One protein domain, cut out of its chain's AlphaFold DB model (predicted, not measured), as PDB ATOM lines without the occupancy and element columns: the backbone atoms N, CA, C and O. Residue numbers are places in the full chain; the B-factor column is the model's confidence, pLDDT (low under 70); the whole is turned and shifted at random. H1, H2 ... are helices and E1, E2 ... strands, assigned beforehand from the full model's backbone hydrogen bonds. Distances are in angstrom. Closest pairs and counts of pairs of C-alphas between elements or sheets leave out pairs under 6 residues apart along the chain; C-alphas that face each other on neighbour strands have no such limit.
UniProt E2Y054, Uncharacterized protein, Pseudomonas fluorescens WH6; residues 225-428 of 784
ATOM      1  N   ASP A 225     151.118  79.115 101.049       85.38
ATOM      2  CA  ASP A 225     152.059  79.475  99.978       85.38
ATOM      3  C   ASP A 225     152.154  80.980  99.733       85.38
ATOM      4  O   ASP A 225     153.251  81.530  99.653       85.38
ATOM      5  N   TRP A 226     151.010  81.668  99.688       87.12
ATOM      6  CA  TRP A 226     150.953  83.116  99.472       87.12
ATOM      7  C   TRP A 226     151.671  83.915 100.571       87.12
ATOM      8  O   TRP A 226     152.202  84.985 100.291       87.12
ATOM      9  N   LEU A 227     151.714  83.416 101.813       87.56
ATOM     10  CA  LEU A 227     152.368  84.082 102.946       87.56
ATOM     11  C   LEU A 227     153.834  83.657 103.081       87.56
ATOM     12  O   LEU A 227     154.698  84.484 103.379       87.56
ATOM     13  N   ARG A 228     154.124  82.376 102.826       86.31
ATOM     14  CA  ARG A 228     155.480  81.816 102.806       86.31
ATOM     15  C   ARG A 228     156.341  82.484 101.734       86.31
ATOM     16  O   ARG A 228     157.472  82.885 102.019       86.31
ATOM     17  N   ASN A 229     155.768  82.672 100.545       87.19
ATOM     18  CA  ASN A 229     156.423  83.260  99.374       87.19
ATOM     19  C   ASN A 229     156.295  84.794  99.305       87.19
ATOM     20  O   ASN A 229     156.843  85.412  98.396       87.19
ATOM     21  N   ALA A 230     155.593  85.424 100.257       90.00
ATOM     22  CA  ALA A 230     155.470  86.876 100.317       90.00
ATOM     23  C   ALA A 230     156.835  87.559 100.518       90.00
ATOM     24  O   ALA A 230     157.745  87.024 101.165       90.00
ATOM     25  N   SER A 231     156.964  88.788 100.007       89.44
ATOM     26  CA  SER A 231     158.180  89.584 100.189       89.44
ATOM     27  C   SER A 231     158.448  89.868 101.675       89.44
ATOM     28  O   SER A 231     157.536  89.881 102.508       89.44
ATOM     29  N   SER A 232     159.701  90.158 102.041       89.19
ATOM     30  CA  SER A 232     160.039  90.518 103.428       89.19
ATOM     31  C   SER A 232     159.288  91.763 103.921       89.19
ATOM     32  O   SER A 232     158.953  91.846 105.101       89.19
ATOM     33  N   ALA A 233     158.964  92.703 103.025       91.31
ATOM     34  CA  ALA A 233     158.140  93.867 103.347       91.31
ATOM     35  C   ALA A 233     156.691  93.487 103.655       91.31
ATOM     36  O   ALA A 233     156.133  93.955 104.648       91.31
ATOM     37  N   ASP A 234     156.116  92.589 102.864       92.25
ATOM     38  CA  ASP A 234     154.745  92.125 103.049       92.25
ATOM     39  C   ASP A 234     154.586  91.306 104.328       92.25
ATOM     40  O   ASP A 234     153.657  91.531 105.104       92.25
ATOM     41  N   ARG A 235     155.539  90.409 104.604       92.31
ATOM     42  CA  ARG A 235     155.575  89.652 105.861       92.31
ATOM     43  C   ARG A 235     155.761  90.544 107.077       92.31
ATOM     44  O   ARG A 235     155.127  90.302 108.102       92.31
ATOM     45  N   LEU A 236     156.586  91.589 106.981       93.62
ATOM     46  CA  LEU A 236     156.728  92.575 108.053       93.62
ATOM     47  C   LEU A 236     155.417  93.336 108.289       93.62
ATOM     48  O   LEU A 236     155.022  93.535 109.439       93.62
ATOM     49  N   ASP A 237     154.743  93.770 107.225       92.25
ATOM     50  CA  ASP A 237     153.448  94.443 107.330       92.25
ATOM     51  C   ASP A 237     152.394  93.520 107.962       92.25
ATOM     52  O   ASP A 237     151.685  93.946 108.880       92.25
ATOM     53  N   TYR A 238     152.357  92.245 107.567       92.38
ATOM     54  CA  TYR A 238     151.471  91.242 108.159       92.38
ATOM     55  C   TYR A 238     151.818  90.962 109.633       92.38
ATOM     56  O   TYR A 238     150.943  90.999 110.495       92.38
ATOM     57  N   SER A 239     153.104  90.798 109.968       92.00
ATOM     58  CA  SER A 239     153.598  90.657 111.347       92.00
ATOM     59  C   SER A 239     153.152  91.824 112.236       92.00
ATOM     60  O   SER A 239     152.643  91.616 113.337       92.00
ATOM     61  N   LYS A 240     153.249  93.071 111.752       92.19
ATOM     62  CA  LYS A 240     152.767  94.257 112.484       92.19
ATOM     63  C   LYS A 240     151.255  94.231 112.716       92.19
ATOM     64  O   LYS A 240     150.812  94.651 113.787       92.19
ATOM     65  N   LEU A 241     150.468  93.749 111.751       90.38
ATOM     66  CA  LEU A 241     149.021  93.579 111.921       90.38
ATOM     67  C   LEU A 241     148.709  92.541 113.003       90.38
ATOM     68  O   LEU A 241     147.927  92.838 113.904       90.38
ATOM     69  N   LEU A 242     149.382  91.388 112.990       88.31
ATOM     70  CA  LEU A 242     149.220  90.351 114.015       88.31
ATOM     71  C   LEU A 242     149.574  90.862 115.422       88.31
ATOM     72  O   LEU A 242     148.861  90.576 116.381       88.31
ATOM     73  N   VAL A 243     150.618  91.688 115.559       88.44
ATOM     74  CA  VAL A 243     150.966  92.336 116.840       88.44
ATOM     75  C   VAL A 243     149.893  93.307 117.308       88.44
ATOM     76  O   VAL A 243     149.568  93.344 118.501       88.44
ATOM     77  N   ALA A 244     149.353  94.110 116.391       88.50
ATOM     78  CA  ALA A 244     148.275  95.035 116.704       88.50
ATOM     79  C   ALA A 244     147.019  94.276 117.159       88.50
ATOM     80  O   ALA A 244     146.428  94.645 118.174       88.50
ATOM     81  N   MET A 245     146.684  93.169 116.486       84.81
ATOM     82  CA  MET A 245     145.603  92.265 116.884       84.81
ATOM     83  C   MET A 245     145.862  91.651 118.263       84.81
ATOM     84  O   MET A 245     145.029  91.795 119.149       84.81
ATOM     85  N   ALA A 246     147.039  91.069 118.511       83.56
ATOM     86  CA  ALA A 246     147.389  90.483 119.809       83.56
ATOM     87  C   ALA A 246     147.314  91.509 120.955       83.56
ATOM     88  O   ALA A 246     146.887  91.205 122.068       83.56
ATOM     89  N   SER A 247     147.727  92.750 120.690       85.88
ATOM     90  CA  SER A 247     147.645  93.845 121.664       85.88
ATOM     91  C   SER A 247     146.199  94.234 121.963       85.88
ATOM     92  O   SER A 247     145.874  94.542 123.111       85.88
ATOM     93  N   LEU A 248     145.334  94.202 120.948       81.38
ATOM     94  CA  LEU A 248     143.911  94.477 121.083       81.38
ATOM     95  C   LEU A 248     143.190  93.342 121.826       81.38
ATOM     96  O   LEU A 248     142.529  93.624 122.824       81.38
ATOM     97  N   HIS A 249     143.405  92.079 121.438       78.75
ATOM     98  CA  HIS A 249     142.870  90.900 122.138       78.75
ATOM     99  C   HIS A 249     143.283  90.900 123.615       78.75
ATOM    100  O   HIS A 249     142.447  90.685 124.485       78.75
ATOM    101  N   ARG A 250     144.546  91.227 123.927       83.50
ATOM    102  CA  ARG A 250     145.011  91.354 125.318       83.50
ATOM    103  C   ARG A 250     144.322  92.492 126.067       83.50
ATOM    104  O   ARG A 250     143.976  92.325 127.233       83.50
ATOM    105  N   ARG A 251     144.164  93.657 125.429       83.19
ATOM    106  CA  ARG A 251     143.545  94.841 126.047       83.19
ATOM    107  C   ARG A 251     142.088  94.584 126.416       83.19
ATOM    108  O   ARG A 251     141.670  95.016 127.483       83.19
ATOM    109  N   TYR A 252     141.355  93.893 125.551       78.69
ATOM    110  CA  TYR A 252     139.930  93.635 125.733       78.69
ATOM    111  C   TYR A 252     139.623  92.200 126.194       78.69
ATOM    112  O   TYR A 252     138.468  91.803 126.224       78.69
ATOM    113  N   ARG A 253     140.638  91.421 126.598       76.38
ATOM    114  CA  ARG A 253     140.503  90.030 127.083       76.38
ATOM    115  C   ARG A 253     139.687  89.129 126.139       76.38
ATOM    116  O   ARG A 253     138.846  88.361 126.587       76.38
ATOM    117  N   GLY A 254     139.912  89.268 124.835       69.69
ATOM    118  CA  GLY A 254     139.180  88.540 123.788       69.69
ATOM    119  C   GLY A 254     137.833  89.149 123.380       69.69
ATOM    120  O   GLY A 254     137.311  88.780 122.337       69.69
ATOM    121  N   LYS A 255     137.304  90.134 124.118       66.00
ATOM    122  CA  LYS A 255     136.044  90.822 123.794       66.00
ATOM    123  C   LYS A 255     136.265  91.802 122.639       66.00
ATOM    124  O   LYS A 255     136.971  92.798 122.799       66.00
ATOM    125  N   GLY A 256     135.769  91.482 121.447       61.34
ATOM    126  CA  GLY A 256     136.181  92.151 120.208       61.34
ATOM    127  C   GLY A 256     135.027  92.632 119.339       61.34
ATOM    128  O   GLY A 256     134.639  93.794 119.414       61.34
ATOM    129  N   LEU A 257     134.571  91.759 118.440       58.88
ATOM    130  CA  LEU A 257     133.482  92.027 117.492       58.88
ATOM    131  C   LEU A 257     132.134  91.494 117.998       58.88
ATOM    132  O   LEU A 257     131.111  92.064 117.641       58.88
ATOM    133  N   ASP A 258     132.157  90.475 118.862       51.91
ATOM    134  CA  ASP A 258     130.957  89.768 119.330       51.91
ATOM    135  C   ASP A 258     130.231  90.484 120.487       51.91
ATOM    136  O   ASP A 258     129.022  90.365 120.622       51.91
ATOM    137  N   ASP A 259     130.938  91.320 121.261       52.75
ATOM    138  CA  ASP A 259     130.385  92.126 122.372       52.75
ATOM    139  C   ASP A 259     130.001  93.564 121.913       52.75
ATOM    140  O   ASP A 259     130.150  94.544 122.652       52.75
ATOM    141  N   SER A 260     129.578  93.728 120.651       53.72
ATOM    142  CA  SER A 260     129.463  95.015 119.931       53.72
ATOM    143  C   SER A 260     128.402  95.993 120.460       53.72
ATOM    144  O   SER A 260     128.486  97.188 120.161       53.72
ATOM    145  N   ALA A 261     127.441  95.526 121.262       51.41
ATOM    146  CA  ALA A 261     126.255  96.298 121.635       51.41
ATOM    147  C   ALA A 261     126.532  97.495 122.573       51.41
ATOM    148  O   ALA A 261     125.782  98.469 122.550       51.41
ATOM    149  N   GLU A 262     127.615  97.477 123.364       53.44
ATOM    150  CA  GLU A 262     127.808  98.459 124.452       53.44
ATOM    151  C   GLU A 262     129.065  99.348 124.324       53.44
ATOM    152  O   GLU A 262     129.194 100.334 125.054       53.44
ATOM    153  N   GLN A 263     130.010  99.059 123.410       61.72
ATOM    154  CA  GLN A 263     131.291  99.792 123.329       61.72
ATOM    155  C   GLN A 263     131.761 100.087 121.881       61.72
ATOM    156  O   GLN A 263     132.430  99.265 121.254       61.72
ATOM    157  N   PRO A 264     131.551 101.306 121.341       64.06
ATOM    158  CA  PRO A 264     131.883 101.633 119.942       64.06
ATOM    159  C   PRO A 264     133.393 101.745 119.639       64.06
ATOM    160  O   PRO A 264     133.836 101.552 118.502       64.06
ATOM    161  N   ALA A 265     134.224 102.040 120.644       70.62
ATOM    162  CA  ALA A 265     135.674 102.186 120.484       70.62
ATOM    163  C   ALA A 265     136.452 100.866 120.232       70.62
ATOM    164  O   ALA A 265     137.311 100.867 119.341       70.62
ATOM    165  N   PRO A 266     136.234  99.754 120.976       71.62
ATOM    166  CA  PRO A 266     136.848  98.459 120.663       71.62
ATOM    167  C   PRO A 266     136.428  97.945 119.286       71.62
ATOM    168  O   PRO A 266     137.308  97.572 118.507       71.62
ATOM    169  N   PHE A 267     135.136  98.040 118.946       74.38
ATOM    170  CA  PHE A 267     134.617  97.640 117.638       74.38
ATOM    171  C   PHE A 267     135.346  98.362 116.497       74.38
ATOM    172  O   PHE A 267     135.911  97.725 115.610       74.38
ATOM    173  N   SER A 268     135.428  99.696 116.564       76.38
ATOM    174  CA  SER A 268     136.064 100.517 115.524       76.38
ATOM    175  C   SER A 268     137.526 100.125 115.277       76.38
ATOM    176  O   SER A 268     137.981 100.034 114.135       76.38
ATOM    177  N   ARG A 269     138.282  99.853 116.351       80.12
ATOM    178  CA  ARG A 269     139.697  99.452 116.266       80.12
ATOM    179  C   ARG A 269     139.864  98.027 115.744       80.12
ATOM    180  O   ARG A 269     140.780  97.791 114.956       80.12
ATOM    181  N   CYS A 270     138.996  97.105 116.159       77.88
ATOM    182  CA  CYS A 270     138.913  95.756 115.603       77.88
ATOM    183  C   CYS A 270     138.660  95.815 114.097       77.88
ATOM    184  O   CYS A 270     139.470  95.316 113.321       77.88
ATOM    185  N   MET A 271     137.592  96.496 113.686       79.50
ATOM    186  CA  MET A 271     137.170  96.594 112.293       79.50
ATOM    187  C   MET A 271     138.260  97.204 111.404       79.50
ATOM    188  O   MET A 271     138.611  96.638 110.369       79.50
ATOM    189  N   ALA A 272     138.882  98.306 111.835       85.25
ATOM    190  CA  ALA A 272     139.990  98.922 111.104       85.25
ATOM    191  C   ALA A 272     141.172  97.959 110.882       85.25
ATOM    192  O   ALA A 272     141.777  97.951 109.807       85.25
ATOM    193  N   LEU A 273     141.521  97.138 111.881       85.38
ATOM    194  CA  LEU A 273     142.580  96.132 111.745       85.38
ATOM    195  C   LEU A 273     142.171  94.981 110.825       85.38
ATOM    196  O   LEU A 273     142.996  94.541 110.023       85.38
ATOM    197  N   GLN A 274     140.916  94.535 110.896       81.50
ATOM    198  CA  GLN A 274     140.390  93.474 110.036       81.50
ATOM    199  C   GLN A 274     140.376  93.892 108.566       81.50
ATOM    200  O   GLN A 274     140.923  93.179 107.730       81.50
ATOM    201  N   LEU A 275     139.865  95.087 108.250       86.31
ATOM    202  CA  LEU A 275     139.877  95.617 106.883       86.31
ATOM    203  C   LEU A 275     141.302  95.697 106.320       86.31
ATOM    204  O   LEU A 275     141.541  95.320 105.174       86.31
ATOM    205  N   ARG A 276     142.276  96.133 107.133       90.94
ATOM    206  CA  ARG A 276     143.693  96.161 106.728       90.94
ATOM    207  C   ARG A 276     144.249  94.772 106.472       90.94
ATOM    208  O   ARG A 276     145.023  94.614 105.532       90.94
ATOM    209  N   ARG A 277     143.893  93.799 107.314       87.88
ATOM    210  CA  ARG A 277     144.314  92.409 107.147       87.88
ATOM    211  C   ARG A 277     143.759  91.839 105.850       87.88
ATOM    212  O   ARG A 277     144.552  91.401 105.029       87.88
ATOM    213  N   ILE A 278     142.446  91.916 105.642       83.94
ATOM    214  CA  ILE A 278     141.783  91.356 104.456       83.94
ATOM    215  C   ILE A 278     142.332  92.009 103.186       83.94
ATOM    216  O   ILE A 278     142.690  91.309 102.249       83.94
ATOM    217  N   ALA A 279     142.496  93.335 103.161       90.12
ATOM    218  CA  ALA A 279     143.079  94.008 102.001       90.12
ATOM    219  C   ALA A 279     144.519  93.553 101.708       90.12
ATOM    220  O   ALA A 279     144.892  93.401 100.544       90.12
ATOM    221  N   LEU A 280     145.332  93.331 102.748       91.69
ATOM    222  CA  LEU A 280     146.685  92.804 102.588       91.69
ATOM    223  C   LEU A 280     146.662  91.358 102.075       91.69
ATOM    224  O   LEU A 280     147.384  91.042 101.137       91.69
ATOM    225  N   GLU A 281     145.826  90.496 102.652       88.31
ATOM    226  CA  GLU A 281     145.680  89.090 102.249       88.31
ATOM    227  C   GLU A 281     145.203  88.971 100.803       88.31
ATOM    228  O   GLU A 281     145.829  88.262 100.017       88.31
ATOM    229  N   SER A 282     144.159  89.711 100.422       87.75
ATOM    230  CA  SER A 282     143.652  89.739  99.050       87.75
ATOM    231  C   SER A 282     144.728  90.188  98.066       87.75
ATOM    232  O   SER A 282     144.919  89.531  97.047       87.75
ATOM    233  N   ARG A 283     145.509  91.228  98.392       91.69
ATOM    234  CA  ARG A 283     146.635  91.654  97.547       91.69
ATOM    235  C   ARG A 283     147.686  90.555  97.388       91.69
ATOM    236  O   ARG A 283     148.134  90.305  96.275       91.69
ATOM    237  N   LEU A 284     148.096  89.911  98.482       90.31
ATOM    238  CA  LEU A 284     149.135  88.871  98.444       90.31
ATOM    239  C   LEU A 284     148.687  87.613  97.699       90.31
ATOM    240  O   LEU A 284     149.514  86.921  97.114       90.31
ATOM    241  N   ARG A 285     147.384  87.332  97.703       88.94
ATOM    242  CA  ARG A 285     146.776  86.203  96.992       88.94
ATOM    243  C   ARG A 285     146.398  86.531  95.542       88.94
ATOM    244  O   ARG A 285     145.981  85.631  94.824       88.94
ATOM    245  N   GLY A 286     146.503  87.792  95.115       88.81
ATOM    246  CA  GLY A 286     146.035  88.237  93.797       88.81
ATOM    247  C   GLY A 286     144.508  88.223  93.643       88.81
ATOM    248  O   GLY A 286     144.004  88.082  92.533       88.81
ATOM    249  N   LEU A 287     143.766  88.345  94.748       87.31
ATOM    250  CA  LEU A 287     142.305  88.302  94.782       87.31
ATOM    251  C   LEU A 287     141.682  89.701  94.717       87.31
ATOM    252  O   LEU A 287     142.278  90.701  95.130       87.31
ATOM    253  N   ALA A 288     140.445  89.748  94.217       87.00
ATOM    254  CA  ALA A 288     139.582  90.928  94.186       87.00
ATOM    255  C   ALA A 288     140.199  92.190  93.536       87.00
ATOM    256  O   ALA A 288     139.792  93.318  93.822       87.00
ATOM    257  N   GLY A 289     141.207  91.998  92.675       90.25
ATOM    258  CA  GLY A 289     141.908  93.060  91.949       90.25
ATOM    259  C   GLY A 289     142.716  94.025  92.825       90.25
ATOM    260  O   GLY A 289     143.115  95.081  92.337       90.25
ATOM    261  N   ILE A 290     142.941  93.713  94.109       92.56
ATOM    262  CA  ILE A 290     143.572  94.652  95.047       92.56
ATOM    263  C   ILE A 290     145.059  94.808  94.721       92.56
ATOM    264  O   ILE A 290     145.844  93.868  94.842       92.56
ATOM    265  N   THR A 291     145.464  96.025  94.360       93.88
ATOM    266  CA  THR A 291     146.862  96.380  94.088       93.88
ATOM    267  C   THR A 291     147.553  96.925  95.338       93.88
ATOM    268  O   THR A 291     146.932  97.175  96.375       93.88
ATOM    269  N   GLN A 292     148.871  97.147  95.255       93.06
ATOM    270  CA  GLN A 292     149.621  97.822  96.321       93.06
ATOM    271  C   GLN A 292     149.068  99.222  96.616       93.06
ATOM    272  O   GLN A 292     148.979  99.596  97.785       93.06
ATOM    273  N   ASP A 293     148.653  99.963  95.586       91.81
ATOM    274  CA  ASP A 293     148.034 101.280  95.755       91.81
ATOM    275  C   ASP A 293     146.665 101.171  96.446       91.81
ATOM    276  O   ASP A 293     146.406 101.866  97.429       91.81
ATOM    277  N   GLY A 294     145.822 100.211  96.040       93.12
ATOM    278  CA  GLY A 294     144.546  99.947  96.715       93.12
ATOM    279  C   GLY A 294     144.713  99.605  98.201       93.12
ATOM    280  O   GLY A 294     144.050 100.186  99.064       93.12
ATOM    281  N   TYR A 295     145.662  98.727  98.535       93.75
ATOM    282  CA  TYR A 295     145.990  98.416  99.930       93.75
ATOM    283  C   TYR A 295     146.465  99.655 100.710       93.75
ATOM    284  O   TYR A 295     146.026  99.871 101.845       93.75
ATOM    285  N   GLN A 296     147.332 100.492 100.127       92.69
ATOM    286  CA  GLN A 296     147.818 101.718 100.773       92.69
ATOM    287  C   GLN A 296     146.688 102.715 101.047       92.69
ATOM    288  O   GLN A 296     146.611 103.253 102.157       92.69
ATOM    289  N   ARG A 297     145.779 102.901 100.083       92.12
ATOM    290  CA  ARG A 297     144.592 103.757 100.217       92.12
ATOM    291  C   ARG A 297     143.669 103.274 101.324       92.12
ATOM    292  O   ARG A 297     143.343 104.058 102.214       92.12
ATOM    293  N   LEU A 298     143.330 101.982 101.357       93.44
ATOM    294  CA  LEU A 298     142.512 101.424 102.438       93.44
ATOM    295  C   LEU A 298     143.204 101.566 103.799       93.44
ATOM    296  O   LEU A 298     142.591 102.001 104.774       93.44
ATOM    297  N   ARG A 299     144.502 101.253 103.874       93.50
ATOM    298  CA  ARG A 299     145.298 101.384 105.102       93.50
ATOM    299  C   ARG A 299     145.316 102.816 105.637       93.50
ATOM    300  O   ARG A 299     145.338 102.989 106.856       93.50
ATOM    301  N   ALA A 300     145.352 103.817 104.760       92.44
ATOM    302  CA  ALA A 300     145.259 105.222 105.139       92.44
ATOM    303  C   ALA A 300     143.833 105.597 105.564       92.44
ATOM    304  O   ALA A 300     143.672 106.206 106.618       92.44
ATOM    305  N   ALA A 301     142.813 105.171 104.811       91.94
ATOM    306  CA  ALA A 301     141.403 105.451 105.090       91.94
ATOM    307  C   ALA A 301     140.979 105.006 106.496       91.94
ATOM    308  O   ALA A 301     140.221 105.701 107.168       91.94
ATOM    309  N   VAL A 302     141.503 103.870 106.970       90.44
ATOM    310  CA  VAL A 302     141.123 103.306 108.270       90.44
ATOM    311  C   VAL A 302     141.923 103.834 109.468       90.44
ATOM    312  O   VAL A 302     141.821 103.292 110.572       90.44
ATOM    313  N   ARG A 303     142.774 104.851 109.291       88.38
ATOM    314  CA  ARG A 303     143.521 105.437 110.415       88.38
ATOM    315  C   ARG A 303     142.587 106.158 111.387       88.38
ATOM    316  O   ARG A 303     141.582 106.748 110.991       88.38
ATOM    317  N   THR A 304     142.956 106.141 112.668       82.31
ATOM    318  CA  THR A 304     142.157 106.727 113.752       82.31
ATOM    319  C   THR A 304     141.894 108.215 113.524       82.31
ATOM    320  O   THR A 304     140.740 108.633 113.540       82.31
ATOM    321  N   TYR A 305     142.944 109.001 113.265       83.06
ATOM    322  CA  TYR A 305     142.845 110.450 113.101       83.06
ATOM    323  C   TYR A 305     142.638 110.833 111.638       83.06
ATOM    324  O   TYR A 305     143.365 110.363 110.763       83.06
ATOM    325  N   ALA A 306     141.670 111.716 111.379       82.19
ATOM    326  CA  ALA A 306     141.350 112.197 110.034       82.19
ATOM    327  C   ALA A 306     142.539 112.896 109.350       82.19
ATOM    328  O   ALA A 306     142.716 112.747 108.145       82.19
ATOM    329  N   THR A 307     143.395 113.577 110.121       87.06
ATOM    330  CA  THR A 307     144.638 114.207 109.635       87.06
ATOM    331  C   THR A 307     145.581 113.206 108.972       87.06
ATOM    332  O   THR A 307     146.280 113.544 108.023       87.06
ATOM    333  N   ASP A 308     145.552 111.947 109.406       88.00
ATOM    334  CA  ASP A 308     146.461 110.919 108.911       88.00
ATOM    335  C   ASP A 308     145.881 110.127 107.731       88.00
ATOM    336  O   ASP A 308     146.596 109.301 107.154       88.00
ATOM    337  N   ARG A 309     144.605 110.342 107.375       90.75
ATOM    338  CA  ARG A 309     143.890 109.633 106.299       90.75
ATOM    339  C   ARG A 309     144.208 110.232 104.929       90.75
ATOM    340  O   ARG A 309     143.303 110.608 104.196       90.75
ATOM    341  N   HIS A 310     145.489 110.321 104.587       90.38
ATOM    342  CA  HIS A 310     145.937 110.872 103.311       90.38
ATOM    343  C   HIS A 310     146.912 109.929 102.601       90.38
ATOM    344  O   HIS A 310     147.742 109.283 103.244       90.38
ATOM    345  N   VAL A 311     146.825 109.872 101.271       90.44
ATOM    346  CA  VAL A 311     147.804 109.218 100.386       90.44
ATOM    347  C   VAL A 311     148.148 110.203  99.281       90.44
ATOM    348  O   VAL A 311     147.245 110.702  98.622       90.44
ATOM    349  N   ASN A 312     149.434 110.518  99.104       87.94
ATOM    350  CA  ASN A 312     149.907 111.504  98.119       87.94
ATOM    351  C   ASN A 312     149.161 112.856  98.192       87.94
ATOM    352  O   ASN A 312     148.863 113.464  97.175       87.94
ATOM    353  N   GLY A 313     148.820 113.306  99.406       86.69
ATOM    354  CA  GLY A 313     148.064 114.546  99.639       86.69
ATOM    355  C   GLY A 313     146.542 114.421  99.486       86.69
ATOM    356  O   GLY A 313     145.819 115.307  99.929       86.69
ATOM    357  N   LEU A 314     146.034 113.309  98.952       88.56
ATOM    358  CA  LEU A 314     144.602 113.078  98.763       88.56
ATOM    359  C   LEU A 314     143.963 112.524 100.027       88.56
ATOM    360  O   LEU A 314     144.421 111.516 100.572       88.56
ATOM    361  N   GLN A 315     142.865 113.138 100.460       90.50
ATOM    362  CA  GLN A 315     142.101 112.669 101.608       90.50
ATOM    363  C   GLN A 315     141.331 111.390 101.266       90.50
ATOM    364  O   GLN A 315     140.541 111.353 100.322       90.50
ATOM    365  N   MET A 316     141.541 110.348 102.065       91.88
ATOM    366  CA  MET A 316     140.842 109.075 101.965       91.88
ATOM    367  C   MET A 316     139.558 109.103 102.795       91.88
ATOM    368  O   MET A 316     139.576 109.434 103.984       91.88
ATOM    369  N   VAL A 317     138.446 108.727 102.171       90.56
ATOM    370  CA  VAL A 317     137.098 108.812 102.736       90.56
ATOM    371  C   VAL A 317     136.316 107.516 102.558       90.56
ATOM    372  O   VAL A 317     136.660 106.667 101.738       90.56
ATOM    373  N   PHE A 318     135.240 107.399 103.335       91.56
ATOM    374  CA  PHE A 318     134.221 106.364 103.210       91.56
ATOM    375  C   PHE A 318     132.932 107.011 102.714       91.56
ATOM    376  O   PHE A 318     132.412 107.928 103.358       91.56
ATOM    377  N   LYS A 319     132.411 106.518 101.595       90.81
ATOM    378  CA  LYS A 319     131.132 106.943 101.024       90.81
ATOM    379  C   LYS A 319     130.189 105.739 100.996       90.81
ATOM    380  O   LYS A 319     130.587 104.723 100.433       90.81
ATOM    381  N   PRO A 320     128.997 105.788 101.609       91.44
ATOM    382  CA  PRO A 320     128.064 104.668 101.551       91.44
ATOM    383  C   PRO A 320     127.661 104.405 100.101       91.44
ATOM    384  O   PRO A 320     127.504 105.354  99.330       91.44
ATOM    385  N   LEU A 321     127.512 103.142  99.723       90.06
ATOM    386  CA  LEU A 321     126.979 102.781  98.409       90.06
ATOM    387  C   LEU A 321     125.486 103.146  98.352       90.06
ATOM    388  O   LEU A 321     124.801 103.108  99.374       90.06
ATOM    389  N   ARG A 322     125.001 103.591  97.184       90.31
ATOM    390  CA  ARG A 322     123.616 104.074  97.035       90.31
ATOM    391  C   ARG A 322     122.597 102.934  97.031       90.31
ATOM    392  O   ARG A 322     121.601 103.021  97.742       90.31
ATOM    393  N   ASP A 323     122.870 101.890  96.253       87.94
ATOM    394  CA  ASP A 323     121.887 100.846  95.924       87.94
ATOM    395  C   ASP A 323     122.099  99.533  96.694       87.94
ATOM    396  O   ASP A 323     121.310  98.598  96.573       87.94
ATOM    397  N   GLU A 324     123.167  99.435  97.487       84.50
ATOM    398  CA  GLU A 324     123.543  98.214  98.203       84.50
ATOM    399  C   GLU A 324     124.211  98.529  99.555       84.50
ATOM    400  O   GLU A 324     124.796  99.604  99.720       84.50
ATOM    401  N   PRO A 325     124.158  97.617 100.547       83.56
ATOM    402  CA  PRO A 325     124.864  97.809 101.807       83.56
ATOM    403  C   PRO A 325     126.379  97.768 101.585       83.56
ATOM    404  O   PRO A 325     126.934  96.802 101.061       83.56
ATOM    405  N   GLY A 326     127.073  98.813 102.030       86.62
ATOM    406  CA  GLY A 326     128.523  98.870 101.941       86.62
ATOM    407  C   GLY A 326     129.066 100.274 101.749       86.62
ATOM    408  O   GLY A 326     128.355 101.273 101.864       86.62
ATOM    409  N   TYR A 327     130.364 100.341 101.471       90.75
ATOM    410  CA  TYR A 327     131.100 101.592 101.356       90.75
ATOM    411  C   TYR A 327     132.068 101.564 100.183       90.75
ATOM    412  O   TYR A 327     132.791 100.593  99.980       90.75
ATOM    413  N   LEU A 328     132.155 102.679  99.470       92.12
ATOM    414  CA  LEU A 328     133.289 103.013  98.630       92.12
ATOM    415  C   LEU A 328     134.364 103.699  99.480       92.12
ATOM    416  O   LEU A 328     134.110 104.705 100.146       92.12
ATOM    417  N   ILE A 329     135.573 103.156  99.439       92.62
ATOM    418  CA  ILE A 329     136.749 103.606 100.176       92.62
ATOM    419  C   ILE A 329     137.771 104.112  99.163       92.62
ATOM    420  O   ILE A 329     138.197 103.375  98.272       92.62
ATOM    421  N   GLY A 330     138.183 105.370  99.290       89.94
ATOM    422  CA  GLY A 330     139.127 105.975  98.351       89.94
ATOM    423  C   GLY A 330     139.178 107.501  98.452       89.94
ATOM    424  O   GLY A 330     138.726 108.050  99.457       89.94
ATOM    425  N   PRO A 331     139.743 108.198  97.453       89.38
ATOM    426  CA  PRO A 331     139.882 109.656  97.472       89.38
ATOM    427  C   PRO A 331     138.533 110.398  97.507       89.38
ATOM    428  O   PRO A 331     137.524 109.927  96.975       89.38
ATOM    429  N   SER A 332     138.515 111.579  98.133       81.81
ATOM    430  CA  SER A 332     137.305 112.391  98.332       81.81
ATOM    431  C   SER A 332     136.768 113.073  97.062       81.81
ATOM    432  O   SER A 332     135.541 113.164  96.937       81.81
ATOM    433  N   GLN A 333     137.627 113.482  96.114       67.56
ATOM    434  CA  GLN A 333     137.268 114.242  94.899       67.56
ATOM    435  C   GLN A 333     137.987 113.753  93.615       67.56
ATOM    436  O   GLN A 333     139.132 113.322  93.686       67.56
ATOM    437  N   SER A 334     137.260 113.821  92.484       60.47
ATOM    438  CA  SER A 334     137.625 113.920  91.040       60.47
ATOM    439  C   SER A 334     138.867 113.247  90.420       60.47
ATOM    440  O   SER A 334     139.121 113.490  89.242       60.47
ATOM    441  N   GLU A 335     139.635 112.414  91.114       63.97
ATOM    442  CA  GLU A 335     140.815 111.759  90.528       63.97
ATOM    443  C   GLU A 335     140.579 110.302  90.121       63.97
ATOM    444  O   GLU A 335     139.726 109.611  90.682       63.97
ATOM    445  N   ALA A 336     141.360 109.838  89.137       68.69
ATOM    446  CA  ALA A 336     141.390 108.446  88.702       68.69
ATOM    447  C   ALA A 336     141.756 107.524  89.879       68.69
ATOM    448  O   ALA A 336     142.582 107.877  90.722       68.69
ATOM    449  N   GLY A 337     141.101 106.359  89.940       71.38
ATOM    450  CA  GLY A 337     141.214 105.381  91.022       71.38
ATOM    451  C   GLY A 337     142.636 104.848  91.276       71.38
ATOM    452  O   GLY A 337     143.620 105.342  90.730       71.38
ATOM    453  N   PRO A 338     142.781 103.807  92.107       86.81
ATOM    454  CA  PRO A 338     141.770 102.814  92.445       86.81
ATOM    455  C   PRO A 338     140.897 103.167  93.655       86.81
ATOM    456  O   PRO A 338     141.352 103.780  94.624       86.81
ATOM    457  N   TRP A 339     139.650 102.688  93.620       91.00
ATOM    458  CA  TRP A 339     138.736 102.670  94.765       91.00
ATOM    459  C   TRP A 339     138.534 101.245  95.268       91.00
ATOM    460  O   TRP A 339     138.681 100.290  94.507       91.00
ATOM    461  N   LEU A 340     138.159 101.091  96.536       93.44
ATOM    462  CA  LEU A 340     137.784  99.803  97.107       93.44
ATOM    463  C   LEU A 340     136.323  99.831  97.526       93.44
ATOM    464  O   LEU A 340     135.905 100.703  98.278       93.44
ATOM    465  N   THR A 341     135.558  98.857  97.065       92.06
ATOM    466  CA  THR A 341     134.210  98.591  97.563       92.06
ATOM    467  C   THR A 341     134.306  97.616  98.727       92.06
ATOM    468  O   THR A 341     134.949  96.573  98.609       92.06
ATOM    469  N   TYR A 342     133.710  97.978  99.860       89.81
ATOM    470  CA  TYR A 342     133.531  97.118 101.020       89.81
ATOM    471  C   TYR A 342     132.056  96.743 101.154       89.81
ATOM    472  O   TYR A 342     131.232  97.624 101.394       89.81
ATOM    473  N   ARG A 343     131.738  95.456 101.018       86.25
ATOM    474  CA  ARG A 343     130.382  94.900 101.104       86.25
ATOM    475  C   ARG A 343     130.316  93.887 102.253       86.25
ATOM    476  O   ARG A 343     130.776  92.754 102.087       86.25
ATOM    477  N   PRO A 344     129.831  94.287 103.441       75.94
ATOM    478  CA  PRO A 344     129.728  93.380 104.578       75.94
ATOM    479  C   PRO A 344     128.785  92.205 104.260       75.94
ATOM    480  O   PRO A 344     127.795  92.381 103.560       75.94
ATOM    481  N   GLY A 345     129.110  91.003 104.746       69.81
ATOM    482  CA  GLY A 345     128.326  89.778 104.509       69.81
ATOM    483  C   GLY A 345     128.614  89.043 103.190       69.81
ATOM    484  O   GLY A 345     128.241  87.879 103.051       69.81
ATOM    485  N   ASN A 346     129.325  89.665 102.243       74.31
ATOM    486  CA  ASN A 346     129.730  88.995 101.007       74.31
ATOM    487  C   ASN A 346     130.914  88.044 101.236       74.31
ATOM    488  O   ASN A 346     131.821  88.338 102.016       74.31
ATOM    489  N   ARG A 347     130.960  86.946 100.461       69.44
ATOM    490  CA  ARG A 347     132.093  85.998 100.452       69.44
ATOM    491  C   ARG A 347     133.422  86.684 100.116       69.44
ATOM    492  O   ARG A 347     134.447  86.342 100.695       69.44
ATOM    493  N   GLU A 348     133.388  87.662  99.213       74.06
ATOM    494  CA  GLU A 348     134.498  88.571  98.919       74.06
ATOM    495  C   GLU A 348     134.094  89.990  99.346       74.06
ATOM    496  O   GLU A 348     133.499  90.733  98.564       74.06
ATOM    497  N   PRO A 349     134.352  90.373 100.609       79.31
ATOM    498  CA  PRO A 349     133.828  91.617 101.158       79.31
ATOM    499  C   PRO A 349     134.592  92.851 100.679       79.31
ATOM    500  O   PRO A 349     134.117  93.959 100.884       79.31
ATOM    501  N   LEU A 350     135.774  92.697 100.076       88.31
ATOM    502  CA  LEU A 350     136.577  93.794  99.539       88.31
ATOM    503  C   LEU A 350     136.892  93.545  98.073       88.31
ATOM    504  O   LEU A 350     137.438  92.494  97.752       88.31
ATOM    505  N   GLN A 351     136.636  94.536  97.220       91.25
ATOM    506  CA  GLN A 351     136.978  94.496  95.800       91.25
ATOM    507  C   GLN A 351     137.487  95.850  95.319       91.25
ATOM    508  O   GLN A 351     136.869  96.885  95.586       91.25
ATOM    509  N   GLN A 352     138.603  95.850  94.592       94.06
ATOM    510  CA  GLN A 352     139.109  97.049  93.940       94.06
ATOM    511  C   GLN A 352     138.365  97.291  92.626       94.06
ATOM    512  O   GLN A 352     138.251  96.394  91.793       94.06
ATOM    513  N   VAL A 353     137.895  98.519  92.429       90.44
ATOM    514  CA  VAL A 353     137.151  98.935  91.239       90.44
ATOM    515  C   VAL A 353     137.864 100.084  90.533       90.44
ATOM    516  O   VAL A 353     138.440 100.977  91.163       90.44
ATOM    517  N   THR A 354     137.837 100.041  89.203       82.38
ATOM    518  CA  THR A 354     138.385 101.080  88.318       82.38
ATOM    519  C   THR A 354     137.365 102.159  87.983       82.38
ATOM    520  O   THR A 354     137.769 103.259  87.633       82.38
ATOM    521  N   ASN A 355     136.072 101.867  88.130       84.25
ATOM    522  CA  ASN A 355     134.978 102.821  87.997       84.25
ATOM    523  C   ASN A 355     134.260 102.918  89.343       84.25
ATOM    524  O   ASN A 355     133.843 101.898  89.897       84.25
ATOM    525  N   ALA A 356     134.152 104.130  89.883       82.44
ATOM    526  CA  ALA A 356     133.476 104.358  91.152       82.44
ATOM    527  C   ALA A 356     131.957 104.122  90.999       82.44
ATOM    528  O   ALA A 356     131.344 104.776  90.153       82.44
ATOM    529  N   PRO A 357     131.339 103.226  91.793       86.50
ATOM    530  CA  PRO A 357     129.887 103.072  91.835       86.50
ATOM    531  C   PRO A 357     129.215 104.320  92.422       86.50
ATOM    532  O   PRO A 357     129.861 105.158  93.063       86.50
ATOM    533  N   GLU A 358     127.899 104.430  92.236       88.31
ATOM    534  CA  GLU A 358     127.122 105.517  92.826       88.31
ATOM    535  C   GLU A 358     127.145 105.454  94.358       88.31
ATOM    536  O   GLU A 358     127.019 104.395  94.978       88.31
ATOM    537  N   THR A 359     127.327 106.617  94.985       91.00
ATOM    538  CA  THR A 359     127.504 106.730  96.436       91.00
ATOM    539  C   THR A 359     126.675 107.859  97.036       91.00
ATOM    540  O   THR A 359     126.294 108.821  96.365       91.00
ATOM    541  N   MET A 360     126.411 107.733  98.331       89.19
ATOM    542  CA  MET A 360     125.890 108.785  99.199       89.19
ATOM    543  C   MET A 360     127.035 109.698  99.689       89.19
ATOM    544  O   MET A 360     128.213 109.359  99.522       89.19
ATOM    545  N   PRO A 361     126.737 110.861 100.304       89.25
ATOM    546  CA  PRO A 361     127.764 111.744 100.854       89.25
ATOM    547  C   PRO A 361     128.711 111.047 101.842       89.25
ATOM    548  O   PRO A 361     128.339 110.102 102.537       89.25
ATOM    549  N   THR A 362     129.949 111.544 101.917       87.75
ATOM    550  CA  THR A 362     130.994 111.037 102.819       87.75
ATOM    551  C   THR A 362     130.529 110.986 104.277       87.75
ATOM    552  O   THR A 362     129.958 111.948 104.788       87.75
ATOM    553  N   VAL A 363     130.865 109.902 104.981       84.75
ATOM    554  CA  VAL A 363     130.589 109.760 106.419       84.75
ATOM    555  C   VAL A 363     131.723 110.357 107.253       84.75
ATOM    556  O   VAL A 363     132.890 110.009 107.064       84.75
ATOM    557  N   ALA A 364     131.383 111.219 108.218       80.12
ATOM    558  CA  ALA A 364     132.351 111.822 109.141       80.12
ATOM    559  C   ALA A 364     132.965 110.793 110.115       80.12
ATOM    560  O   ALA A 364     134.182 110.766 110.307       80.12
ATOM    561  N   ASP A 365     132.134 109.906 110.677       80.31
ATOM    562  CA  ASP A 365     132.558 108.771 111.506       80.31
ATOM    563  C   ASP A 365     132.190 107.433 110.840       80.31
ATOM    564  O   ASP A 365     131.122 106.864 111.100       80.31
ATOM    565  N   PRO A 366     133.054 106.921 109.946       78.06
ATOM    566  CA  PRO A 366     132.743 105.721 109.185       78.06
ATOM    567  C   PRO A 366     132.659 104.465 110.048       78.06
ATOM    568  O   PRO A 366     131.913 103.556 109.707       78.06
ATOM    569  N   PHE A 367     133.379 104.395 111.171       77.50
ATOM    570  CA  PHE A 367     133.416 103.187 111.997       77.50
ATOM    571  C   PHE A 367     132.220 103.073 112.931       77.50
ATOM    572  O   PHE A 367     131.712 101.972 113.126       77.50
ATOM    573  N   SER A 368     131.720 104.198 113.446       75.38
ATOM    574  CA  SER A 368     130.438 104.224 114.153       75.38
ATOM    575  C   SER A 368     129.277 103.865 113.219       75.38
ATOM    576  O   SER A 368     128.406 103.080 113.590       75.38
ATOM    577  N   ALA A 369     129.296 104.354 111.972       74.00
ATOM    578  CA  ALA A 369     128.306 103.974 110.960       74.00
ATOM    579  C   ALA A 369     128.407 102.489 110.553       74.00
ATOM    580  O   ALA A 369     127.388 101.807 110.439       74.00
ATOM    581  N   LEU A 370     129.629 101.963 110.405       72.38
ATOM    582  CA  LEU A 370     129.881 100.536 110.181       72.38
ATOM    583  C   LEU A 370     129.382  99.676 111.352       72.38
ATOM    584  O   LEU A 370     128.769  98.645 111.119       72.38
ATOM    585  N   CYS A 371     129.588 100.114 112.598       68.38
ATOM    586  CA  CYS A 371     129.104  99.411 113.791       68.38
ATOM    587  C   CYS A 371     127.585  99.237 113.764       68.38
ATOM    588  O   CYS A 371     127.076  98.132 113.913       68.38
ATOM    589  N   LYS A 372     126.864 100.323 113.469       68.38
ATOM    590  CA  LYS A 372     125.396 100.327 113.406       68.38
ATOM    591  C   LYS A 372     124.829  99.490 112.258       68.38
ATOM    592  O   LYS A 372     123.695  99.042 112.353       68.38
ATOM    593  N   SER A 373     125.586  99.309 111.174       63.97
ATOM    594  CA  SER A 373     125.140  98.557 109.992       63.97
ATOM    595  C   SER A 373     125.452  97.059 110.048       63.97
ATOM    596  O   SER A 373     124.904  96.318 109.239       63.97
ATOM    597  N   CYS A 374     126.284  96.593 110.988       57.47
ATOM    598  CA  CYS A 374     126.700  95.184 111.069       57.47
ATOM    599  C   CYS A 374     125.725  94.236 111.814       57.47
ATOM    600  O   CYS A 374     126.035  93.055 111.901       57.47
ATOM    601  N   GLY A 375     124.552  94.685 112.285       51.69
ATOM    602  CA  GLY A 375     123.525  93.819 112.908       51.69
ATOM    603  C   GLY A 375     123.892  93.213 114.281       51.69
ATOM    604  O   GLY A 375     124.985  93.442 114.793       51.69
ATOM    605  N   GLU A 376     122.954  92.462 114.887       42.19
ATOM    606  CA  GLU A 376     123.099  91.788 116.203       42.19
ATOM    607  C   GLU A 376     123.826  90.425 116.133       42.19
ATOM    608  O   GLU A 376     124.276  89.923 117.159       42.19
ATOM    609  N   GLU A 377     124.019  89.857 114.936       43.72
ATOM    610  CA  GLU A 377     124.880  88.687 114.704       43.72
ATOM    611  C   GLU A 377     126.126  89.098 113.898       43.72
ATOM    612  O   GLU A 377     126.096  89.139 112.667       43.72
ATOM    613  N   PRO A 378     127.265  89.385 114.553       46.41
ATOM    614  CA  PRO A 378     128.505  89.769 113.883       46.41
ATOM    615  C   PRO A 378     129.237  88.576 113.244       46.41
ATOM    616  O   PRO A 378     130.402  88.699 112.850       46.41
ATOM    617  N   THR A 379     128.588  87.412 113.109       44.19
ATOM    618  CA  THR A 379     129.142  86.261 112.391       44.19
ATOM    619  C   THR A 379     129.123  86.540 110.896       44.19
ATOM    620  O   THR A 379     128.222  86.127 110.177       44.19
ATOM    621  N   MET A 380     130.141  87.260 110.433       50.53
ATOM    622  CA  MET A 380     130.375  87.587 109.030       50.53
ATOM    623  C   MET A 380     130.663  86.296 108.233       50.53
ATOM    624  O   MET A 380     131.767  85.743 108.340       50.53
ATOM    625  N   PRO A 381     129.722  85.781 107.422       38.31
ATOM    626  CA  PRO A 381     129.933  84.558 106.654       38.31
ATOM    627  C   PRO A 381     130.989  84.810 105.565       38.31
ATOM    628  O   PRO A 381     131.014  85.869 104.945       38.31
ATOM    629  N   GLY A 382     131.900  83.857 105.335       42.75
ATOM    630  CA  GLY A 382     132.980  83.985 104.337       42.75
ATOM    631  C   GLY A 382     134.314  84.526 104.870       42.75
ATOM    632  O   GLY A 382     135.320  84.476 104.168       42.75
ATOM    633  N   TRP A 383     134.374  84.937 106.140       49.53
ATOM    634  CA  TRP A 383     135.605  85.340 106.844       49.53
ATOM    635  C   TRP A 383     136.422  84.142 107.371       49.53
ATOM    636  O   TRP A 383     137.302  84.287 108.222       49.53
ATOM    637  N   THR A 384     136.104  82.934 106.898       39.75
ATOM    638  CA  THR A 384     136.495  81.664 107.515       39.75
ATOM    639  C   THR A 384     137.958  81.292 107.327       39.75
ATOM    640  O   THR A 384     138.482  80.610 108.197       39.75
ATOM    641  N   GLU A 385     138.676  81.794 106.319       47.16
ATOM    642  CA  GLU A 385     140.146  81.679 106.308       47.16
ATOM    643  C   GLU A 385     140.793  82.758 107.188       47.16
ATOM    644  O   GLU A 385     141.616  83.563 106.757       47.16
ATOM    645  N   SER A 386     140.392  82.796 108.456       53.38
ATOM    646  CA  SER A 386     141.053  83.612 109.464       53.38
ATOM    647  C   SER A 386     142.515  83.156 109.611       53.38
ATOM    648  O   SER A 386     142.774  81.951 109.548       53.38
ATOM    649  N   PRO A 387     143.483  84.043 109.917       54.59
ATOM    650  CA  PRO A 387     144.784  83.634 110.450       54.59
ATOM    651  C   PRO A 387     144.647  82.633 111.601       54.59
ATOM    652  O   PRO A 387     145.555  81.839 111.797       54.59
ATOM    653  N   LEU A 388     143.508  82.603 112.308       54.00
ATOM    654  CA  LEU A 388     143.176  81.581 113.299       54.00
ATOM    655  C   LEU A 388     143.178  80.148 112.748       54.00
ATOM    656  O   LEU A 388     143.476  79.249 113.516       54.00
ATOM    657  N   GLN A 389     142.918  79.900 111.460       59.75
ATOM    658  CA  GLN A 389     143.077  78.565 110.863       59.75
ATOM    659  C   GLN A 389     144.555  78.190 110.710       59.75
ATOM    660  O   GLN A 389     144.949  77.082 111.071       59.75
ATOM    661  N   THR A 390     145.393  79.130 110.256       59.50
ATOM    662  CA  THR A 390     146.856  78.971 110.282       59.50
ATOM    663  C   THR A 390     147.337  78.770 111.722       59.50
ATOM    664  O   THR A 390     148.120  77.867 111.985       59.50
ATOM    665  N   LEU A 391     146.809  79.530 112.687       60.88
ATOM    666  CA  LEU A 391     147.118  79.379 114.113       60.88
ATOM    667  C   LEU A 391     146.570  78.075 114.713       60.88
ATOM    668  O   LEU A 391     147.207  77.522 115.602       60.88
ATOM    669  N   ALA A 392     145.435  77.560 114.243       59.62
ATOM    670  CA  ALA A 392     144.860  76.287 114.674       59.62
ATOM    671  C   ALA A 392     145.717  75.113 114.190       59.62
ATOM    672  O   ALA A 392     145.977  74.198 114.967       59.62
ATOM    673  N   ARG A 393     146.243  75.182 112.957       62.03
ATOM    674  CA  ARG A 393     147.272  74.249 112.471       62.03
ATOM    675  C   ARG A 393     148.547  74.344 113.318       62.03
ATOM    676  O   ARG A 393     149.045  73.323 113.772       62.03
ATOM    677  N   LEU A 394     149.020  75.554 113.644       59.59
ATOM    678  CA  LEU A 394     150.168  75.738 114.553       59.59
ATOM    679  C   LEU A 394     149.894  75.196 115.973       59.59
ATOM    680  O   LEU A 394     150.797  74.656 116.610       59.59
ATOM    681  N   LYS A 395     148.652  75.297 116.468       59.47
ATOM    682  CA  LYS A 395     148.207  74.743 117.761       59.47
ATOM    683  C   LYS A 395     148.255  73.210 117.766       59.47
ATOM    684  O   LYS A 395     148.635  72.640 118.784       59.47
ATOM    685  N   GLN A 396     147.925  72.553 116.648       59.50
ATOM    686  CA  GLN A 396     148.001  71.089 116.497       59.50
ATOM    687  C   GLN A 396     149.443  70.556 116.537       59.50
ATOM    688  O   GLN A 396     149.668  69.473 117.064       59.50
ATOM    689  N   VAL A 397     150.415  71.328 116.040       52.59
ATOM    690  CA  VAL A 397     151.845  70.950 115.997       52.59
ATOM    691  C   VAL A 397     152.591  71.342 117.290       52.59
ATOM    692  O   VAL A 397     153.804  71.222 117.387       52.59
ATOM    693  N   GLY A 398     151.889  71.823 118.324       52.69
ATOM    694  CA  GLY A 398     152.525  72.217 119.588       52.69
ATOM    695  C   GLY A 398     153.333  73.521 119.507       52.69
ATOM    696  O   GLY A 398     154.257  73.709 120.292       52.69
ATOM    697  N   GLY A 399     152.977  74.438 118.593       51.41
ATOM    698  CA  GLY A 399     153.697  75.672 118.226       51.41
ATOM    699  C   GLY A 399     153.799  76.780 119.288       51.41
ATOM    700  O   GLY A 399     153.725  77.972 118.968       51.41
ATOM    701  N   ASN A 400     153.968  76.423 120.561       55.19
ATOM    702  CA  ASN A 400     154.347  77.365 121.601       55.19
ATOM    703  C   ASN A 400     155.881  77.448 121.651       55.19
ATOM    704  O   ASN A 400     156.524  76.752 122.430       55.19
ATOM    705  N   LEU A 401     156.459  78.309 120.800       53.38
ATOM    706  CA  LEU A 401     157.911  78.566 120.740       53.38
ATOM    707  C   LEU A 401     158.491  78.980 122.107       53.38
ATOM    708  O   LEU A 401     159.673  78.789 122.356       53.38
ATOM    709  N   ASP A 402     157.654  79.503 123.003       49.72
ATOM    710  CA  ASP A 402     157.973  79.783 124.398       49.72
ATOM    711  C   ASP A 402     156.987  79.011 125.283       49.72
ATOM    712  O   ASP A 402     155.875  79.464 125.556       49.72
ATOM    713  N   SER A 403     157.358  77.793 125.678       45.34
ATOM    714  CA  SER A 403     156.534  76.885 126.477       45.34
ATOM    715  C   SER A 403     156.211  77.472 127.856       45.34
ATOM    716  O   SER A 403     156.907  77.233 128.843       45.34
ATOM    717  N   CYS A 404     155.129  78.236 127.952       38.94
ATOM    718  CA  CYS A 404     154.576  78.652 129.232       38.94
ATOM    719  C   CYS A 404     153.722  77.511 129.802       38.94
ATOM    720  O   CYS A 404     152.514  77.447 129.569       38.94
ATOM    721  N   GLN A 405     154.350  76.581 130.526       40.78
ATOM    722  CA  GLN A 405     153.615  75.651 131.383       40.78
ATOM    723  C   GLN A 405     153.021  76.454 132.544       40.78
ATOM    724  O   GLN A 405     153.720  76.833 133.481       40.78
ATOM    725  N   THR A 406     151.728  76.758 132.470       40.12
ATOM    726  CA  THR A 406     150.984  77.330 133.596       40.12
ATOM    727  C   THR A 406     150.169  76.220 134.253       40.12
ATOM    728  O   THR A 406     149.562  75.401 133.569       40.12
ATOM    729  N   ARG A 407     150.186  76.161 135.592       41.91
ATOM    730  CA  ARG A 407     149.521  75.130 136.418       41.91
ATOM    731  C   ARG A 407     147.976  75.215 136.426       41.91
ATOM    732  O   ARG A 407     147.341  74.445 137.137       41.91
ATOM    733  N   SER A 408     147.382  76.093 135.616       42.50
ATOM    734  CA  SER A 408     145.931  76.260 135.439       42.50
ATOM    735  C   SER A 408     145.626  76.456 133.950       42.50
ATOM    736  O   SER A 408     146.441  77.096 133.281       42.50
ATOM    737  N   PRO A 409     144.492  75.968 133.407       47.78
ATOM    738  CA  PRO A 409     144.163  76.190 132.003       47.78
ATOM    739  C   PRO A 409     144.073  77.705 131.744       47.78
ATOM    740  O   PRO A 409     143.283  78.389 132.402       47.78
ATOM    741  N   PRO A 410     144.909  78.275 130.859       57.22
ATOM    742  CA  PRO A 410     144.845  79.698 130.564       57.22
ATOM    743  C   PRO A 410     143.500  80.020 129.896       57.22
ATOM    744  O   PRO A 410     143.059  79.278 129.024       57.22
ATOM    745  N   GLU A 411     142.871  81.138 130.279       64.50
ATOM    746  CA  GLU A 411     141.724  81.704 129.545       64.50
ATOM    747  C   GLU A 411     142.044  81.729 128.035       64.50
ATOM    748  O   GLU A 411     143.142  82.156 127.662       64.50
ATOM    749  N   GLU A 412     141.120  81.287 127.169       68.69
ATOM    750  CA  GLU A 412     141.372  81.066 125.727       68.69
ATOM    751  C   GLU A 412     142.061  82.249 125.032       68.69
ATOM    752  O   GLU A 412     143.032  82.060 124.294       68.69
ATOM    753  N   TRP A 413     141.660  83.484 125.354       72.12
ATOM    754  CA  TRP A 413     142.244  84.697 124.775       72.12
ATOM    755  C   TRP A 413     143.757  84.832 125.030       72.12
ATOM    756  O   TRP A 413     144.470  85.435 124.227       72.12
ATOM    757  N   ARG A 414     144.294  84.279 126.129       74.81
ATOM    758  CA  ARG A 414     145.742  84.302 126.414       74.81
ATOM    759  C   ARG A 414     146.501  83.395 125.456       74.81
ATOM    760  O   ARG A 414     147.584  83.768 125.005       74.81
ATOM    761  N   SER A 415     145.924  82.238 125.128       73.50
ATOM    762  CA  SER A 415     146.477  81.315 124.135       73.50
ATOM    763  C   SER A 415     146.503  81.966 122.752       73.50
ATOM    764  O   SER A 415     147.546  81.977 122.099       73.50
ATOM    765  N   GLU A 416     145.410  82.618 122.349       74.25
ATOM    766  CA  GLU A 416     145.329  83.336 121.072       74.25
ATOM    767  C   GLU A 416     146.346  84.477 120.955       74.25
ATOM    768  O   GLU A 416     147.008  84.626 119.928       74.25
ATOM    769  N   VAL A 417     146.517  85.276 122.015       78.56
ATOM    770  CA  VAL A 417     147.508  86.363 122.047       78.56
ATOM    771  C   VAL A 417     148.924  85.821 121.853       78.56
ATOM    772  O   VAL A 417     149.711  86.424 121.120       78.56
ATOM    773  N   SER A 418     149.257  84.698 122.491       75.56
ATOM    774  CA  SER A 418     150.559  84.043 122.325       75.56
ATOM    775  C   SER A 418     150.742  83.504 120.907       75.56
ATOM    776  O   SER A 418     151.766  83.775 120.284       75.56
ATOM    777  N   LEU A 419     149.727  82.840 120.352       76.44
ATOM    778  CA  LEU A 419     149.736  82.310 118.986       76.44
ATOM    779  C   LEU A 419     149.930  83.413 117.932       76.44
ATOM    780  O   LEU A 419     150.810  83.301 117.078       76.44
ATOM    781  N   LEU A 420     149.186  84.520 118.031       80.88
ATOM    782  CA  LEU A 420     149.334  85.679 117.142       80.88
ATOM    783  C   LEU A 420     150.756  86.253 117.179       80.88
ATOM    784  O   LEU A 420     151.301  86.632 116.143       80.88
ATOM    785  N   ARG A 421     151.372  86.315 118.365       81.81
ATOM    786  CA  ARG A 421     152.744  86.814 118.526       81.81
ATOM    787  C   ARG A 421     153.789  85.830 118.007       81.81
ATOM    788  O   ARG A 421     154.749  86.284 117.392       81.81
ATOM    789  N   ASN A 422     153.595  84.526 118.201       79.38
ATOM    790  CA  ASN A 422     154.473  83.489 117.656       79.38
ATOM    791  C   ASN A 422     154.456  83.515 116.124       79.38
ATOM    792  O   ASN A 422     155.517  83.549 115.508       79.38
ATOM    793  N   LEU A 423     153.273  83.599 115.506       83.31
ATOM    794  CA  LEU A 423     153.160  83.750 114.054       83.31
ATOM    795  C   LEU A 423     153.792  85.066 113.583       83.31
ATOM    796  O   LEU A 423     154.532  85.085 112.604       83.31
ATOM    797  N   ALA A 424     153.562  86.170 114.298       87.50
ATOM    798  CA  ALA A 424     154.199  87.441 113.975       87.50
ATOM    799  C   ALA A 424     155.733  87.354 114.017       87.50
ATOM    800  O   ALA A 424     156.376  87.972 113.170       87.50
ATOM    801  N   LEU A 425     156.297  86.610 114.975       84.38
ATOM    802  CA  LEU A 425     157.733  86.371 115.120       84.38
ATOM    803  C   LEU A 425     158.270  85.480 113.991       84.38
ATOM    804  O   LEU A 425     159.259  85.840 113.357       84.38
ATOM    805  N   LEU A 426     157.574  84.380 113.687       83.94
ATOM    806  CA  LEU A 426     157.890  83.451 112.597       83.94
ATOM    807  C   LEU A 426     158.042  84.176 111.250       83.94
ATOM    808  O   LEU A 426     158.975  83.913 110.497       83.94
ATOM    809  N   LEU A 427     157.176  85.154 110.970       87.44
ATOM    810  CA  LEU A 427     157.198  85.906 109.710       87.44
ATOM    811  C   LEU A 427     158.407  86.838 109.538       87.44
ATOM    812  O   LEU A 427     158.691  87.251 108.411       87.44
ATOM    813  N   VAL A 428     159.097  87.202 110.626       87.44
ATOM    814  CA  VAL A 428     160.211  88.167 110.598       87.44
ATOM    815  C   VAL A 428     161.559  87.579 111.005       87.44
ATOM    816  O   VAL A 428     162.579  88.101 110.564       87.44
TER     817      VAL A 428
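AT A GLANCE: This is residues 225 to 428 of the 784 residues of an uncharacterized protein of Pseudomonas fluorescens WH6 (UniProt E2Y054). Four helices, H7, H2, H3 and H4, stand side by side in a row, each running opposite to the next, and a small twisted sheet of four strands covers H4 at one end of the row. At the other end of the row H6 crosses H7, and residues 405 to 410, in the link between these two helices, stick out; H5 packs across residues 264 to 272 of H3, on the side of the row where the sheet lies. The printed part has 204 residues with seven named helices and four named strands, in the order H1 H2 H3 H4 E1 E2 E3 E4 H5 H6 H7, class mixed; the antiparallel sheet, in the order E1 E2 E3 E4, is a meander, each strand the neighbour of the one before. It is compact, with a radius of gyration of the C-alphas of 17.6 A and spans of 59 by 40 by 31 A.

HOW THE PARTS SIT: H1, residues 225 to 228, only just touches H3, residues 264 to 285, with 3 pairs of C-alphas within 8 A, the closest Trp 226 and Arg 285 at 5.8 A; H3 does so with residues 284 to 285 alone. H2, residues 232 to 251, and H3 form a helical hairpin at a shallow tilt of 23 degrees, closest C-alphas Leu 241 and Arg 277, 6.8 A. H3 is the hub, touching four helices. With its residues 275 to 283 alone it touches H4, residues 292 to 301, opposite ways at a shallow tilt of 3 degrees, closest C-alphas Ala 279 and Tyr 295, 5.7 A. E1, residues 314 to 320, E2, residues 327 to 331, E3, residues 339 to 342, and E4, residues 350 to 353, make the sheet, only just strongly twisted with C-alphas up to 4.1 A off its best plane. N 319 and O 328 are 2.9 A apart, N 329 and O 340 2.7 A, N 341 and O 351 2.8 A, each within hydrogen-bond range. H3, H4 and H5, residues 366 to 373, are on one face, making two layers, helices over a sheet. H4 runs across the strands, 77 degrees to E2 on the local plane, at a height over the sheet of 7.5 A. H5 touches residues 264 to 272 of H3 alone, about perpendicular at 81 degrees, closest C-alphas Ser 268 and Phe 367, 5.2 A. H6, residues 387 to 396, touches H7, residues 412 to 426, about perpendicular at 83 degrees, closest C-alphas Leu 391 and Leu 419, 6.3 A, through residues 419 to 423 of H7 alone. H7 touches H2, opposite ways at a shallow tilt of 18 degrees, closest C-alphas Ser 239 and Ala 424, 4.2 A. H3 and H7 are apart. Every O i to N i+4 pair is within hydrogen-bond range in H2 to H7; H1 is too short for one.

IN THESE COORDINATES: H1 begins at C-alpha 225, (152.059, 79.475, 99.978). H2 is 28.3 A long, H3 31.4 A, H4 14.2 A, E1 18.8 A, H6 14.3 A and H7 21.2 A. H3 begins at C-alpha 264, (131.883, 101.633, 119.942), and H7 ends at C-alpha 426, (157.890, 83.451, 112.597).

THE WHOLE: The C-alphas of Ser 334 and Arg 407, the two farthest apart, are 60.9 A apart. The printed part has no cut. The links H2 to H3, H4 to E1, E4 to H5, H5 to H6 and H6 to H7 are long. The mean pLDDT of the printed part is 77.0, and 59 residues are under 70, among them residues 254 to 264 and 371 to 412.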